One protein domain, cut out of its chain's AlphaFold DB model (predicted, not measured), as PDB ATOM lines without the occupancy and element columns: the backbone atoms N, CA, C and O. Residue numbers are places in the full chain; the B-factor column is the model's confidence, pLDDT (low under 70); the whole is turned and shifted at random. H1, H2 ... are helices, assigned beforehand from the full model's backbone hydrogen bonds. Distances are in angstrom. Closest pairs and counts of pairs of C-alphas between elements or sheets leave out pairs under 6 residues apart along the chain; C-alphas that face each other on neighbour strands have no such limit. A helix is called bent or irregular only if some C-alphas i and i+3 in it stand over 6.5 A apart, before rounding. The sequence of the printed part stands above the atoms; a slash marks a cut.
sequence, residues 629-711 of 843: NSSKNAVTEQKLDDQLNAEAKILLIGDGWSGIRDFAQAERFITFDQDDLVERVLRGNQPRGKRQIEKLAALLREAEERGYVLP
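Overview. This is residues 629 to 711 of the 843 residues of an uncharacterized protein of uncultured marine microorganism HF4000_APKG8K5 (UniProt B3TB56). A long helical arm runs into a small compact body of three helical pieces, the helical hairpin of H1b and H2 with H3 packed across it. The arm is H1a, the first part of the sharply bent helix H1; its residues 629 to 642 stick out from the body, while residues 646 to 650 pack on H3. The printed part has 83 residues and three named helices in the order H1, H2, H3, with no named strand, and its class is all helix. It is only just compact, close to loose, with a radius of gyration of the C-alphas of 14.0 A, and its elongated outline spans 47 by 26 by 22 A.

Arrangement. H1, residues 629 to 666, was assigned as one helix by its hydrogen bonds but is bent, with C-alphas 652 and 655 8.8 A apart. Its arms, H1a with residues 629 to 652 and H1b with residues 655 to 666, stand about perpendicular at 84 degrees. H2, residues 672 to 682, follows by a tight link and forms a helical hairpin with H1b, at a shallow tilt of 25 degrees, opposite ways; their closest C-alphas, of Asp 655 and Leu 682, are 5.9 A apart. H1a and H2 are only just apart, 8.5 A at the closest. H3, residues 690 to 705, touches H2 with residues 692 to 699 alone, about perpendicular at 83 degrees; the closest C-alphas, of Gln 674 and Lys 695, are 6.5 A apart. Residues 660 to 664 of H1b touch residues 699 to 703 of H3 at a steep tilt of 63 degrees, the same way, closest at the C-alphas of Ala 664 and Ala 703, 6.5 A apart. Residues 646 to 650 of H1a touch residues 693 to 697 of H3 at a steep tilt of 67 degrees, the same way, closest at the C-alphas of Glu 647 and Ile 693, 6.9 A apart. The helix packing is mostly crossed, with one of four touching pairs at a shallow tilt. In H1a, H2 and H3 every O i to N i+4 pair is within hydrogen-bond range; in H1b 7 of 8 are.

Along the chain. H1a begins at C-alpha 629, at (-14.023, -69.352, -18.550), and measures 32.9 A from first to last C-alpha. H1b measures 18.1 A and ends at C-alpha 666, at (20.176, -41.624, -35.444). H2 measures 15.3 A. H3 measures 22.4 A and ends at C-alpha 705, at (16.636, -50.797, -24.316).

Size, cuts and confidence. The C-alphas farthest apart, of Asn 629 and Ala 666, are 47.2 A apart. Without residues 629 to 642, which stand free, the body spans 27 by 22 by 19 A. The printed part has no cut, and the link from H2 to H3 is short. The mean pLDDT of the printed part is 72.6; 32 residues are under 70, among them residues 633 to 649 and 707 to 711.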
ATOM      1  N   ASN A 629     -13.299 -70.524 -18.062       71.50
ATOM      2  CA  ASN A 629     -14.023 -69.352 -18.550       71.50
ATOM      3  C   ASN A 629     -13.772 -68.131 -17.661       71.50
ATOM      4  O   ASN A 629     -13.442 -67.062 -18.171       71.50
ATOM      5  N   SER A 630     -13.813 -68.300 -16.339       67.62
ATOM      6  CA  SER A 630     -13.474 -67.236 -15.385       67.62
ATOM      7  C   SER A 630     -12.025 -66.762 -15.547       67.62
ATOM      8  O   SER A 630     -11.750 -65.562 -15.550       67.62
ATOM      9  N   SER A 631     -11.094 -67.692 -15.780       72.19
ATOM     10  CA  SER A 631      -9.685 -67.375 -16.038       72.19
ATOM     11  C   SER A 631      -9.483 -66.649 -17.373       72.19
ATOM     12  O   SER A 631      -8.735 -65.676 -17.434       72.19
ATOM     13  N   LYS A 632     -10.163 -67.076 -18.445       70.38
ATOM     14  CA  LYS A 632     -10.134 -66.411 -19.760       70.38
ATOM     15  C   LYS A 632     -10.725 -65.007 -19.694       70.38
ATOM     16  O   LYS A 632     -10.155 -64.100 -20.298       70.38
ATOM     17  N   ASN A 633     -11.812 -64.819 -18.948       60.78
ATOM     18  CA  ASN A 633     -12.409 -63.505 -18.719       60.78
ATOM     19  C   ASN A 633     -11.431 -62.599 -17.970       60.78
ATOM     20  O   ASN A 633     -11.138 -61.519 -18.461       60.78
ATOM     21  N   ALA A 634     -10.815 -63.079 -16.885       60.00
ATOM     22  CA  ALA A 634      -9.816 -62.311 -16.141       60.00
ATOM     23  C   ALA A 634      -8.569 -61.970 -16.977       60.00
ATOM     24  O   ALA A 634      -8.018 -60.884 -16.846       60.00
ATOM     25  N   VAL A 635      -8.122 -62.866 -17.864       63.78
ATOM     26  CA  VAL A 635      -7.046 -62.570 -18.829       63.78
ATOM     27  C   VAL A 635      -7.505 -61.556 -19.877       63.78
ATOM     28  O   VAL A 635      -6.703 -60.747 -20.322       63.78
ATOM     29  N   THR A 636      -8.771 -61.586 -20.292       51.81
ATOM     30  CA  THR A 636      -9.326 -60.620 -21.254       51.81
ATOM     31  C   THR A 636      -9.469 -59.241 -20.624       51.81
ATOM     32  O   THR A 636      -9.080 -58.265 -21.251       51.81
ATOM     33  N   GLU A 637      -9.945 -59.166 -19.380       49.69
ATOM     34  CA  GLU A 637      -9.953 -57.951 -18.562       49.69
ATOM     35  C   GLU A 637      -8.532 -57.440 -18.348       49.69
ATOM     36  O   GLU A 637      -8.269 -56.288 -18.648       49.69
ATOM     37  N   GLN A 638      -7.582 -58.299 -17.959       56.34
ATOM     38  CA  GLN A 638      -6.184 -57.895 -17.804       56.34
ATOM     39  C   GLN A 638      -5.576 -57.423 -19.127       56.34
ATOM     40  O   GLN A 638      -4.839 -56.453 -19.138       56.34
ATOM     41  N   LYS A 639      -5.890 -58.065 -20.258       53.88
ATOM     42  CA  LYS A 639      -5.446 -57.612 -21.585       53.88
ATOM     43  C   LYS A 639      -6.090 -56.300 -21.983       53.88
ATOM     44  O   LYS A 639      -5.434 -55.528 -22.666       53.88
ATOM     45  N   LEU A 640      -7.348 -56.075 -21.618       40.81
ATOM     46  CA  LEU A 640      -8.028 -54.806 -21.828       40.81
ATOM     47  C   LEU A 640      -7.408 -53.732 -20.936       40.81
ATOM     48  O   LEU A 640      -7.158 -52.656 -21.438       40.81
ATOM     49  N   ASP A 641      -7.083 -54.029 -19.681       44.31
ATOM     50  CA  ASP A 641      -6.383 -53.124 -18.771       44.31
ATOM     51  C   ASP A 641      -4.965 -52.837 -19.275       44.31
ATOM     52  O   ASP A 641      -4.566 -51.685 -19.340       44.31
ATOM     53  N   ASP A 642      -4.218 -53.849 -19.714       52.84
ATOM     54  CA  ASP A 642      -2.876 -53.707 -20.286       52.84
ATOM     55  C   ASP A 642      -2.919 -52.963 -21.630       52.84
ATOM     56  O   ASP A 642      -2.026 -52.171 -21.912       52.84
ATOM     57  N   GLN A 643      -3.955 -53.175 -22.453       48.75
ATOM     58  CA  GLN A 643      -4.183 -52.446 -23.707       48.75
ATOM     59  C   GLN A 643      -4.661 -51.026 -23.463       48.75
ATOM     60  O   GLN A 643      -4.166 -50.136 -24.130       48.75
ATOM     61  N   LEU A 644      -5.566 -50.785 -22.520       41.19
ATOM     62  CA  LEU A 644      -5.974 -49.449 -22.102       41.19
ATOM     63  C   LEU A 644      -4.768 -48.723 -21.524       41.19
ATOM     64  O   LEU A 644      -4.527 -47.589 -21.900       41.19
ATOM     65  N   ASN A 645      -3.945 -49.392 -20.719       53.91
ATOM     66  CA  ASN A 645      -2.692 -48.851 -20.210       53.91
ATOM     67  C   ASN A 645      -1.678 -48.609 -21.335       53.91
ATOM     68  O   ASN A 645      -0.984 -47.603 -21.291       53.91
ATOM     69  N   ALA A 646      -1.591 -49.470 -22.355       55.69
ATOM     70  CA  ALA A 646      -0.669 -49.324 -23.484       55.69
ATOM     71  C   ALA A 646      -1.132 -48.285 -24.521       55.69
ATOM     72  O   ALA A 646      -0.314 -47.516 -25.007       55.69
ATOM     73  N   GLU A 647      -2.420 -48.235 -24.858       58.25
ATOM     74  CA  GLU A 647      -3.051 -47.239 -25.729       58.25
ATOM     75  C   GLU A 647      -3.069 -45.882 -25.049       58.25
ATOM     76  O   GLU A 647      -2.623 -44.912 -25.660       58.25
ATOM     77  N   ALA A 648      -3.490 -45.817 -23.779       52.41
ATOM     78  CA  ALA A 648      -3.316 -44.625 -22.967       52.41
ATOM     79  C   ALA A 648      -1.840 -44.252 -22.981       52.41
ATOM     80  O   ALA A 648      -1.539 -43.128 -23.344       52.41
ATOM     81  N   LYS A 649      -0.905 -45.181 -22.738       60.91
ATOM     82  CA  LYS A 649       0.533 -44.881 -22.772       60.91
ATOM     83  C   LYS A 649       0.989 -44.303 -24.116       60.91
ATOM     84  O   LYS A 649       1.612 -43.252 -24.143       60.91
ATOM     85  N   ILE A 650       0.624 -44.898 -25.247       71.44
ATOM     86  CA  ILE A 650       0.992 -44.390 -26.582       71.44
ATOM     87  C   ILE A 650       0.370 -43.017 -26.868       71.44
ATOM     88  O   ILE A 650       1.032 -42.163 -27.461       71.44
ATOM     89  N   LEU A 651      -0.879 -42.797 -26.453       65.06
ATOM     90  CA  LEU A 651      -1.606 -41.546 -26.667       65.06
ATOM     91  C   LEU A 651      -1.087 -40.423 -25.756       65.06
ATOM     92  O   LEU A 651      -0.935 -39.284 -26.189       65.06
ATOM     93  N   LEU A 652      -0.763 -40.772 -24.515       60.06
ATOM     94  CA  LEU A 652      -0.182 -39.911 -23.490       60.06
ATOM     95  C   LEU A 652       1.279 -39.549 -23.812       60.06
ATOM     96  O   LEU A 652       1.744 -38.519 -23.340       60.06
ATOM     97  N   ILE A 653       1.978 -40.317 -24.666       76.00
ATOM     98  CA  ILE A 653       3.279 -39.913 -25.232       76.00
ATOM     99  C   ILE A 653       3.150 -38.721 -26.187       76.00
ATOM    100  O   ILE A 653       4.005 -37.844 -26.164       76.00
ATOM    101  N   GLY A 654       2.096 -38.650 -27.007       77.81
ATOM    102  CA  GLY A 654       1.810 -37.490 -27.862       77.81
ATOM    103  C   GLY A 654       2.996 -36.991 -28.709       77.81
ATOM    104  O   GLY A 654       3.569 -37.716 -29.514       77.81
ATOM    105  N   ASP A 655       3.358 -35.727 -28.538       78.25
ATOM    106  CA  ASP A 655       4.502 -35.054 -29.164       78.25
ATOM    107  C   ASP A 655       5.869 -35.650 -28.783       78.25
ATOM    108  O   ASP A 655       6.819 -35.528 -29.559       78.25
ATOM    109  N   GLY A 656       5.964 -36.397 -27.679       80.94
ATOM    110  CA  GLY A 656       7.154 -37.157 -27.283       80.94
ATOM    111  C   GLY A 656       7.616 -38.208 -28.297       80.94
ATOM    112  O   GLY A 656       8.774 -38.628 -28.273       80.94
ATOM    113  N   TRP A 657       6.743 -38.595 -29.233       89.25
ATOM    114  CA  TRP A 657       7.102 -39.459 -30.357       89.25
ATOM    115  C   TRP A 657       8.143 -38.837 -31.298       89.25
ATOM    116  O   TRP A 657       8.837 -39.577 -31.990       89.25
ATOM    117  N   SER A 658       8.296 -37.508 -31.299       87.88
ATOM    118  CA  SER A 658       9.313 -36.795 -32.087       87.88
ATOM    119  C   SER A 658      10.731 -37.177 -31.660       87.88
ATOM    120  O   SER A 658      11.509 -37.652 -32.480       87.88
ATOM    121  N   GLY A 659      11.029 -37.103 -30.362       86.50
ATOM    122  CA  GLY A 659      12.334 -37.499 -29.840       86.50
ATOM    123  C   GLY A 659      12.615 -38.996 -30.005       86.50
ATOM    124  O   GLY A 659      13.749 -39.378 -30.297       86.50
ATOM    125  N   ILE A 660      11.584 -39.848 -29.896       87.50
ATOM    126  CA  ILE A 660      11.719 -41.296 -30.140       87.50
ATOM    127  C   ILE A 660      12.098 -41.540 -31.604       87.50
ATOM    128  O   ILE A 660      12.984 -42.346 -31.890       87.50
ATOM    129  N   ARG A 661      11.444 -40.832 -32.533       91.50
ATOM    130  CA  ARG A 661      11.733 -40.899 -33.968       91.50
ATOM    131  C   ARG A 661      13.165 -40.462 -34.262       91.50
ATOM    132  O   ARG A 661      13.887 -41.207 -34.916       91.50
ATOM    133  N   ASP A 662      13.579 -39.307 -33.747       90.62
ATOM    134  CA  ASP A 662      14.905 -38.732 -34.000       90.62
ATOM    135  C   ASP A 662      16.023 -39.647 -33.482       90.62
ATOM    136  O   ASP A 662      17.000 -39.917 -34.185       90.62
ATOM    137  N   PHE A 663      15.846 -40.204 -32.281       91.12
ATOM    138  CA  PHE A 663      16.778 -41.175 -31.717       91.12
ATOM    139  C   PHE A 663      16.840 -42.462 -32.547       91.12
ATOM    140  O   PHE A 663      17.924 -42.944 -32.877       91.12
ATOM    141  N   ALA A 664      15.687 -42.999 -32.947       89.19
ATOM    142  CA  ALA A 664      15.630 -44.239 -33.712       89.19
ATOM    143  C   ALA A 664      16.162 -44.098 -35.151       89.19
ATOM    144  O   ALA A 664      16.676 -45.068 -35.722       89.19
ATOM    145  N   GLN A 665      16.095 -42.892 -35.723       90.62
ATOM    146  CA  GLN A 665      16.753 -42.539 -36.981       90.62
ATOM    147  C   GLN A 665      18.276 -42.420 -36.811       90.62
ATOM    148  O   GLN A 665      19.019 -42.958 -37.638       90.62
ATOM    149  N   ALA A 666      18.749 -41.774 -35.739       87.19
ATOM    150  CA  ALA A 666      20.176 -41.624 -35.444       87.19
ATOM    151  C   ALA A 666      20.871 -42.980 -35.224       87.19
ATOM    152  O   ALA A 666      21.923 -43.244 -35.809       87.19
ATOM    153  N   GLU A 667      20.228 -43.873 -34.470       88.88
ATOM    154  CA  GLU A 667      20.701 -45.230 -34.163       88.88
ATOM    155  C   GLU A 667      20.325 -46.273 -35.241       88.88
ATOM    156  O   GLU A 667      20.639 -47.459 -35.117       88.88
ATOM    157  N   ARG A 668      19.670 -45.835 -36.328       88.69
ATOM    158  CA  ARG A 668      19.341 -46.619 -37.535       88.69
ATOM    159  C   ARG A 668      18.564 -47.919 -37.282       88.69
ATOM    160  O   ARG A 668      18.844 -48.932 -37.925       88.69
ATOM    161  N   PHE A 669      17.572 -47.895 -36.392       89.00
ATOM    162  CA  PHE A 669      16.708 -49.060 -36.127       89.00
ATOM    163  C   PHE A 669      15.219 -48.832 -36.428       89.00
ATOM    164  O   PHE A 669      14.436 -49.779 -36.382       89.00
ATOM    165  N   ILE A 670      14.812 -47.615 -36.807       90.94
ATOM    166  CA  ILE A 670      13.435 -47.354 -37.249       90.94
ATOM    167  C   ILE A 670      13.177 -47.874 -38.673       90.94
ATOM    168  O   ILE A 670      13.971 -47.669 -39.592       90.94
ATOM    169  N   THR A 671      12.037 -48.535 -38.878       85.94
ATOM    170  CA  THR A 671      11.575 -48.972 -40.210       85.94
ATOM    171  C   THR A 671      10.707 -47.910 -40.892       85.94
ATOM    172  O   THR A 671      10.070 -47.105 -40.219       85.94
ATOM    173  N   PHE A 672      10.603 -47.944 -42.229       79.56
ATOM    174  CA  PHE A 672       9.756 -47.010 -42.996       79.56
ATOM    175  C   PHE A 672       8.295 -46.995 -42.510       79.56
ATOM    176  O   PHE A 672       7.699 -45.937 -42.339       79.56
ATOM    177  N   ASP A 673       7.739 -48.172 -42.215       75.19
ATOM    178  CA  ASP A 673       6.382 -48.315 -41.682       75.19
ATOM    179  C   ASP A 673       6.209 -47.681 -40.291       75.19
ATOM    180  O   ASP A 673       5.131 -47.184 -39.971       75.19
ATOM    181  N   GLN A 674       7.226 -47.770 -39.429       87.81
ATOM    182  CA  GLN A 674       7.201 -47.167 -38.094       87.81
ATOM    183  C   GLN A 674       7.345 -45.649 -38.180       87.81
ATOM    184  O   GLN A 674       6.641 -44.939 -37.471       87.81
ATOM    185  N   ASP A 675       8.207 -45.169 -39.073       88.00
ATOM    186  CA  ASP A 675       8.433 -43.747 -39.311       88.00
ATOM    187  C   ASP A 675       7.159 -43.048 -39.822       88.00
ATOM    188  O   ASP A 675       6.731 -42.047 -39.248       88.00
ATOM    189  N   ASP A 676       6.476 -43.644 -40.810       83.88
ATOM    190  CA  ASP A 676       5.178 -43.161 -41.308       83.88
ATOM    191  C   ASP A 676       4.090 -43.194 -40.220       83.88
ATOM    192  O   ASP A 676       3.281 -42.271 -40.108       83.88
ATOM    193  N   LEU A 677       4.071 -44.230 -39.371       86.44
ATOM    194  CA  LEU A 677       3.122 -44.316 -38.256       86.44
ATOM    195  C   LEU A 677       3.363 -43.229 -37.208       86.44
ATOM    196  O   LEU A 677       2.403 -42.585 -36.783       86.44
ATOM    197  N   VAL A 678       4.616 -42.999 -36.817       87.50
ATOM    198  CA  VAL A 678       4.974 -41.925 -35.884       87.50
ATOM    199  C   VAL A 678       4.609 -40.562 -36.472       87.50
ATOM    200  O   VAL A 678       3.995 -39.746 -35.787       87.50
ATOM    201  N   GLU A 679       4.883 -40.322 -37.755       86.06
ATOM    202  CA  GLU A 679       4.540 -39.061 -38.417       86.06
ATOM    203  C   GLU A 679       3.024 -38.809 -38.453       86.06
ATOM    204  O   GLU A 679       2.566 -37.679 -38.266       86.06
ATOM    205  N   ARG A 680       2.213 -39.859 -38.628       82.44
ATOM    206  CA  ARG A 680       0.749 -39.754 -38.528       82.44
ATOM    207  C   ARG A 680       0.288 -39.411 -37.115       82.44
ATOM    208  O   ARG A 680      -0.602 -38.566 -36.995       82.44
ATOM    209  N   VAL A 681       0.882 -40.028 -36.088       83.38
ATOM    210  CA  VAL A 681       0.592 -39.738 -34.671       83.38
ATOM    211  C   VAL A 681       0.953 -38.293 -34.327       83.38
ATOM    212  O   VAL A 681       0.123 -37.583 -33.766       83.38
ATOM    213  N   LEU A 682       2.122 -37.812 -34.766       83.62
ATOM    214  CA  LEU A 682       2.559 -36.421 -34.578       83.62
ATOM    215  C   LEU A 682       1.658 -35.401 -35.295       83.62
ATOM    216  O   LEU A 682       1.522 -34.269 -34.845       83.62
ATOM    217  N   ARG A 683       0.990 -35.802 -36.384       80.56
ATOM    218  CA  ARG A 683      -0.036 -34.998 -37.079       80.56
ATOM    219  C   ARG A 683      -1.422 -35.058 -36.423       80.56
ATOM    220  O   ARG A 683      -2.384 -34.556 -37.001       80.56
ATOM    221  N   GLY A 684      -1.544 -35.686 -35.254       69.31
ATOM    222  CA  GLY A 684      -2.796 -35.796 -34.505       69.31
ATOM    223  C   GLY A 684      -3.717 -36.931 -34.960       69.31
ATOM    224  O   GLY A 684      -4.874 -36.977 -34.545       69.31
ATOM    225  N   ASN A 685      -3.245 -37.861 -35.800       75.56
ATOM    226  CA  ASN A 685      -4.036 -39.040 -36.148       75.56
ATOM    227  C   ASN A 685      -3.857 -40.128 -35.092       75.56
ATOM    228  O   ASN A 685      -2.743 -40.572 -34.827       75.56
ATOM    229  N   GLN A 686      -4.963 -40.624 -34.546       71.75
ATOM    230  CA  GLN A 686      -4.914 -41.776 -33.650       71.75
ATOM    231  C   GLN A 686      -4.543 -43.053 -34.421       71.75
ATOM    232  O   GLN A 686      -5.094 -43.282 -35.508       71.75
ATOM    233  N   PRO A 687      -3.648 -43.902 -33.878       72.75
ATOM    234  CA  PRO A 687      -3.334 -45.187 -34.484       72.75
ATOM    235  C   PRO A 687      -4.598 -46.055 -34.500       72.75
ATOM    236  O   PRO A 687      -5.226 -46.301 -33.473       72.75
ATOM    237  N   ARG A 688      -5.007 -46.502 -35.688       62.50
ATOM    238  CA  ARG A 688      -6.214 -47.307 -35.894       62.50
ATOM    239  C   ARG A 688      -5.844 -48.786 -35.948       62.50
ATOM    240  O   ARG A 688      -5.321 -49.276 -36.949       62.50
ATOM    241  N   GLY A 689      -6.179 -49.502 -34.876       61.41
ATOM    242  CA  GLY A 689      -6.105 -50.958 -34.790       61.41
ATOM    243  C   GLY A 689      -4.815 -51.507 -34.168       61.41
ATOM    244  O   GLY A 689      -3.734 -50.927 -34.271       61.41
ATOM    245  N   LYS A 690      -4.942 -52.697 -33.567       61.31
ATOM    246  CA  LYS A 690      -3.926 -53.395 -32.757       61.31
ATOM    247  C   LYS A 690      -2.521 -53.446 -33.376       61.31
ATOM    248  O   LYS A 690      -1.533 -53.207 -32.692       61.31
ATOM    249  N   ARG A 691      -2.421 -53.683 -34.689       67.75
ATOM    250  CA  ARG A 691      -1.133 -53.807 -35.397       67.75
ATOM    251  C   ARG A 691      -0.321 -52.501 -35.424       67.75
ATOM    252  O   ARG A 691       0.897 -52.557 -35.553       67.75
ATOM    253  N   GLN A 692      -0.970 -51.338 -35.342       77.75
ATOM    254  CA  GLN A 692      -0.286 -50.039 -35.315       77.75
ATOM    255  C   GLN A 692       0.255 -49.725 -33.911       77.75
ATOM    256  O   GLN A 692       1.399 -49.304 -33.778       77.75
ATOM    257  N   ILE A 693      -0.534 -50.022 -32.875       74.94
ATOM    258  CA  ILE A 693      -0.173 -49.888 -31.452       74.94
ATOM    259  C   ILE A 693       1.020 -50.784 -31.108       74.94
ATOM    260  O   ILE A 693       1.990 -50.314 -30.524       74.94
ATOM    261  N   GLU A 694       1.003 -52.049 -31.536       73.50
ATOM    262  CA  GLU A 694       2.113 -52.983 -31.298       73.50
ATOM    263  C   GLU A 694       3.420 -52.525 -31.961       73.50
ATOM    264  O   GLU A 694       4.486 -52.655 -31.362       73.50
ATOM    265  N   LYS A 695       3.352 -51.944 -33.169       78.19
ATOM    266  CA  LYS A 695       4.526 -51.396 -33.871       78.19
ATOM    267  C   LYS A 695       5.134 -50.195 -33.141       78.19
ATOM    268  O   LYS A 695       6.357 -50.103 -33.066       78.19
ATOM    269  N   LEU A 696       4.293 -49.306 -32.609       82.31
ATOM    270  CA  LEU A 696       4.721 -48.155 -31.809       82.31
ATOM    271  C   LEU A 696       5.287 -48.609 -30.454       82.31
ATOM    272  O   LEU A 696       6.386 -48.212 -30.088       82.31
ATOM    273  N   ALA A 697       4.610 -49.519 -29.749       74.94
ATOM    274  CA  ALA A 697       5.102 -50.079 -28.488       74.94
ATOM    275  C   ALA A 697       6.436 -50.829 -28.648       74.94
ATOM    276  O   ALA A 697       7.298 -50.754 -27.775       74.94
ATOM    277  N   ALA A 698       6.628 -51.549 -29.759       75.44
ATOM    278  CA  ALA A 698       7.905 -52.180 -30.083       75.44
ATOM    279  C   ALA A 698       9.011 -51.143 -30.332       75.44
ATOM    280  O   ALA A 698      10.090 -51.285 -29.770       75.44
ATOM    281  N   LEU A 699       8.720 -50.082 -31.096       83.62
ATOM    282  CA  LEU A 699       9.668 -48.987 -31.334       83.62
ATOM    283  C   LEU A 699      10.086 -48.300 -30.025       83.62
ATOM    284  O   LEU A 699      11.268 -48.037 -29.826       83.62
ATOM    285  N   LEU A 700       9.130 -48.041 -29.128       79.56
ATOM    286  CA  LEU A 700       9.395 -47.448 -27.817       79.56
ATOM    287  C   LEU A 700      10.292 -48.346 -26.954       79.56
ATOM    288  O   LEU A 700      11.284 -47.861 -26.424       79.56
ATOM    289  N   ARG A 701       9.974 -49.645 -26.847       72.00
ATOM    290  CA  ARG A 701      10.786 -50.597 -26.071       72.00
ATOM    291  C   ARG A 701      12.212 -50.692 -26.595       72.00
ATOM    292  O   ARG A 701      13.151 -50.645 -25.814       72.00
ATOM    293  N   GLU A 702      12.377 -50.780 -27.912       74.94
ATOM    294  CA  GLU A 702      13.703 -50.862 -28.522       74.94
ATOM    295  C   GLU A 702      14.507 -49.564 -28.327       74.94
ATOM    296  O   GLU A 702      15.720 -49.615 -28.124       74.94
ATOM    297  N   ALA A 703      13.848 -48.401 -28.317       74.81
ATOM    298  CA  ALA A 703      14.492 -47.143 -27.955       74.81
ATOM    299  C   ALA A 703      14.943 -47.139 -26.482       74.81
ATOM    300  O   ALA A 703      16.091 -46.794 -26.202       74.81
ATOM    301  N   GLU A 704      14.080 -47.560 -25.552       65.25
ATOM    302  CA  GLU A 704      14.384 -47.640 -24.113       65.25
ATOM    303  C   GLU A 704      15.538 -48.620 -23.818       65.25
ATOM    304  O   GLU A 704      16.464 -48.277 -23.085       65.25
ATOM    305  N   GLU A 705      15.551 -49.803 -24.444       62.19
ATOM    306  CA  GLU A 705      16.636 -50.797 -24.316       62.19
ATOM    307  C   GLU A 705      17.988 -50.265 -24.804       62.19
ATOM    308  O   GLU A 705      19.042 -50.632 -24.279       62.19
ATOM    309  N   ARG A 706      17.963 -49.363 -25.789       75.38
ATOM    310  CA  ARG A 706      19.147 -48.687 -26.332       75.38
ATOM    311  C   ARG A 706      19.499 -47.400 -25.578       75.38
ATOM    312  O   ARG A 706      20.395 -46.672 -26.000       75.38
ATOM    313  N   GLY A 707      18.839 -47.134 -24.447       66.00
ATOM    314  CA  GLY A 707      19.162 -46.037 -23.535       66.00
ATOM    315  C   GLY A 707      18.429 -44.722 -23.810       66.00
ATOM    316  O   GLY A 707      18.806 -43.694 -23.245       66.00
ATOM    317  N   TYR A 708      17.392 -44.720 -24.651       69.38
ATOM    318  CA  TYR A 708      16.527 -43.553 -24.821       69.38
ATOM    319  C   TYR A 708      15.682 -43.310 -23.567       69.38
ATOM    320  O   TYR A 708      15.091 -44.231 -23.005       69.38
ATOM    321  N   VAL A 709      15.590 -42.048 -23.146       65.62
ATOM    322  CA  VAL A 709      14.820 -41.624 -21.970       65.62
ATOM    323  C   VAL A 709      13.709 -40.684 -22.429       65.62
ATOM    324  O   VAL A 709      13.987 -39.687 -23.097       65.62
ATOM    325  N   LEU A 710      12.461 -41.009 -22.078       62.91
ATOM    326  CA  LEU A 710      11.285 -40.205 -22.417       62.91
ATOM    327  C   LEU A 710      11.329 -38.812 -21.757       62.91
ATOM    328  O   LEU A 710      11.753 -38.718 -20.605       62.91
ATOM    329  N   PRO A 711      10.842 -37.760 -22.444       62.38
ATOM    330  CA  PRO A 711      10.639 -36.438 -21.855       62.38
ATOM    331  C   PRO A 711       9.676 -36.433 -20.658       62.38
ATOM    332  O   PRO A 711       8.803 -37.286 -20.499       62.38
TER     333      PRO A 711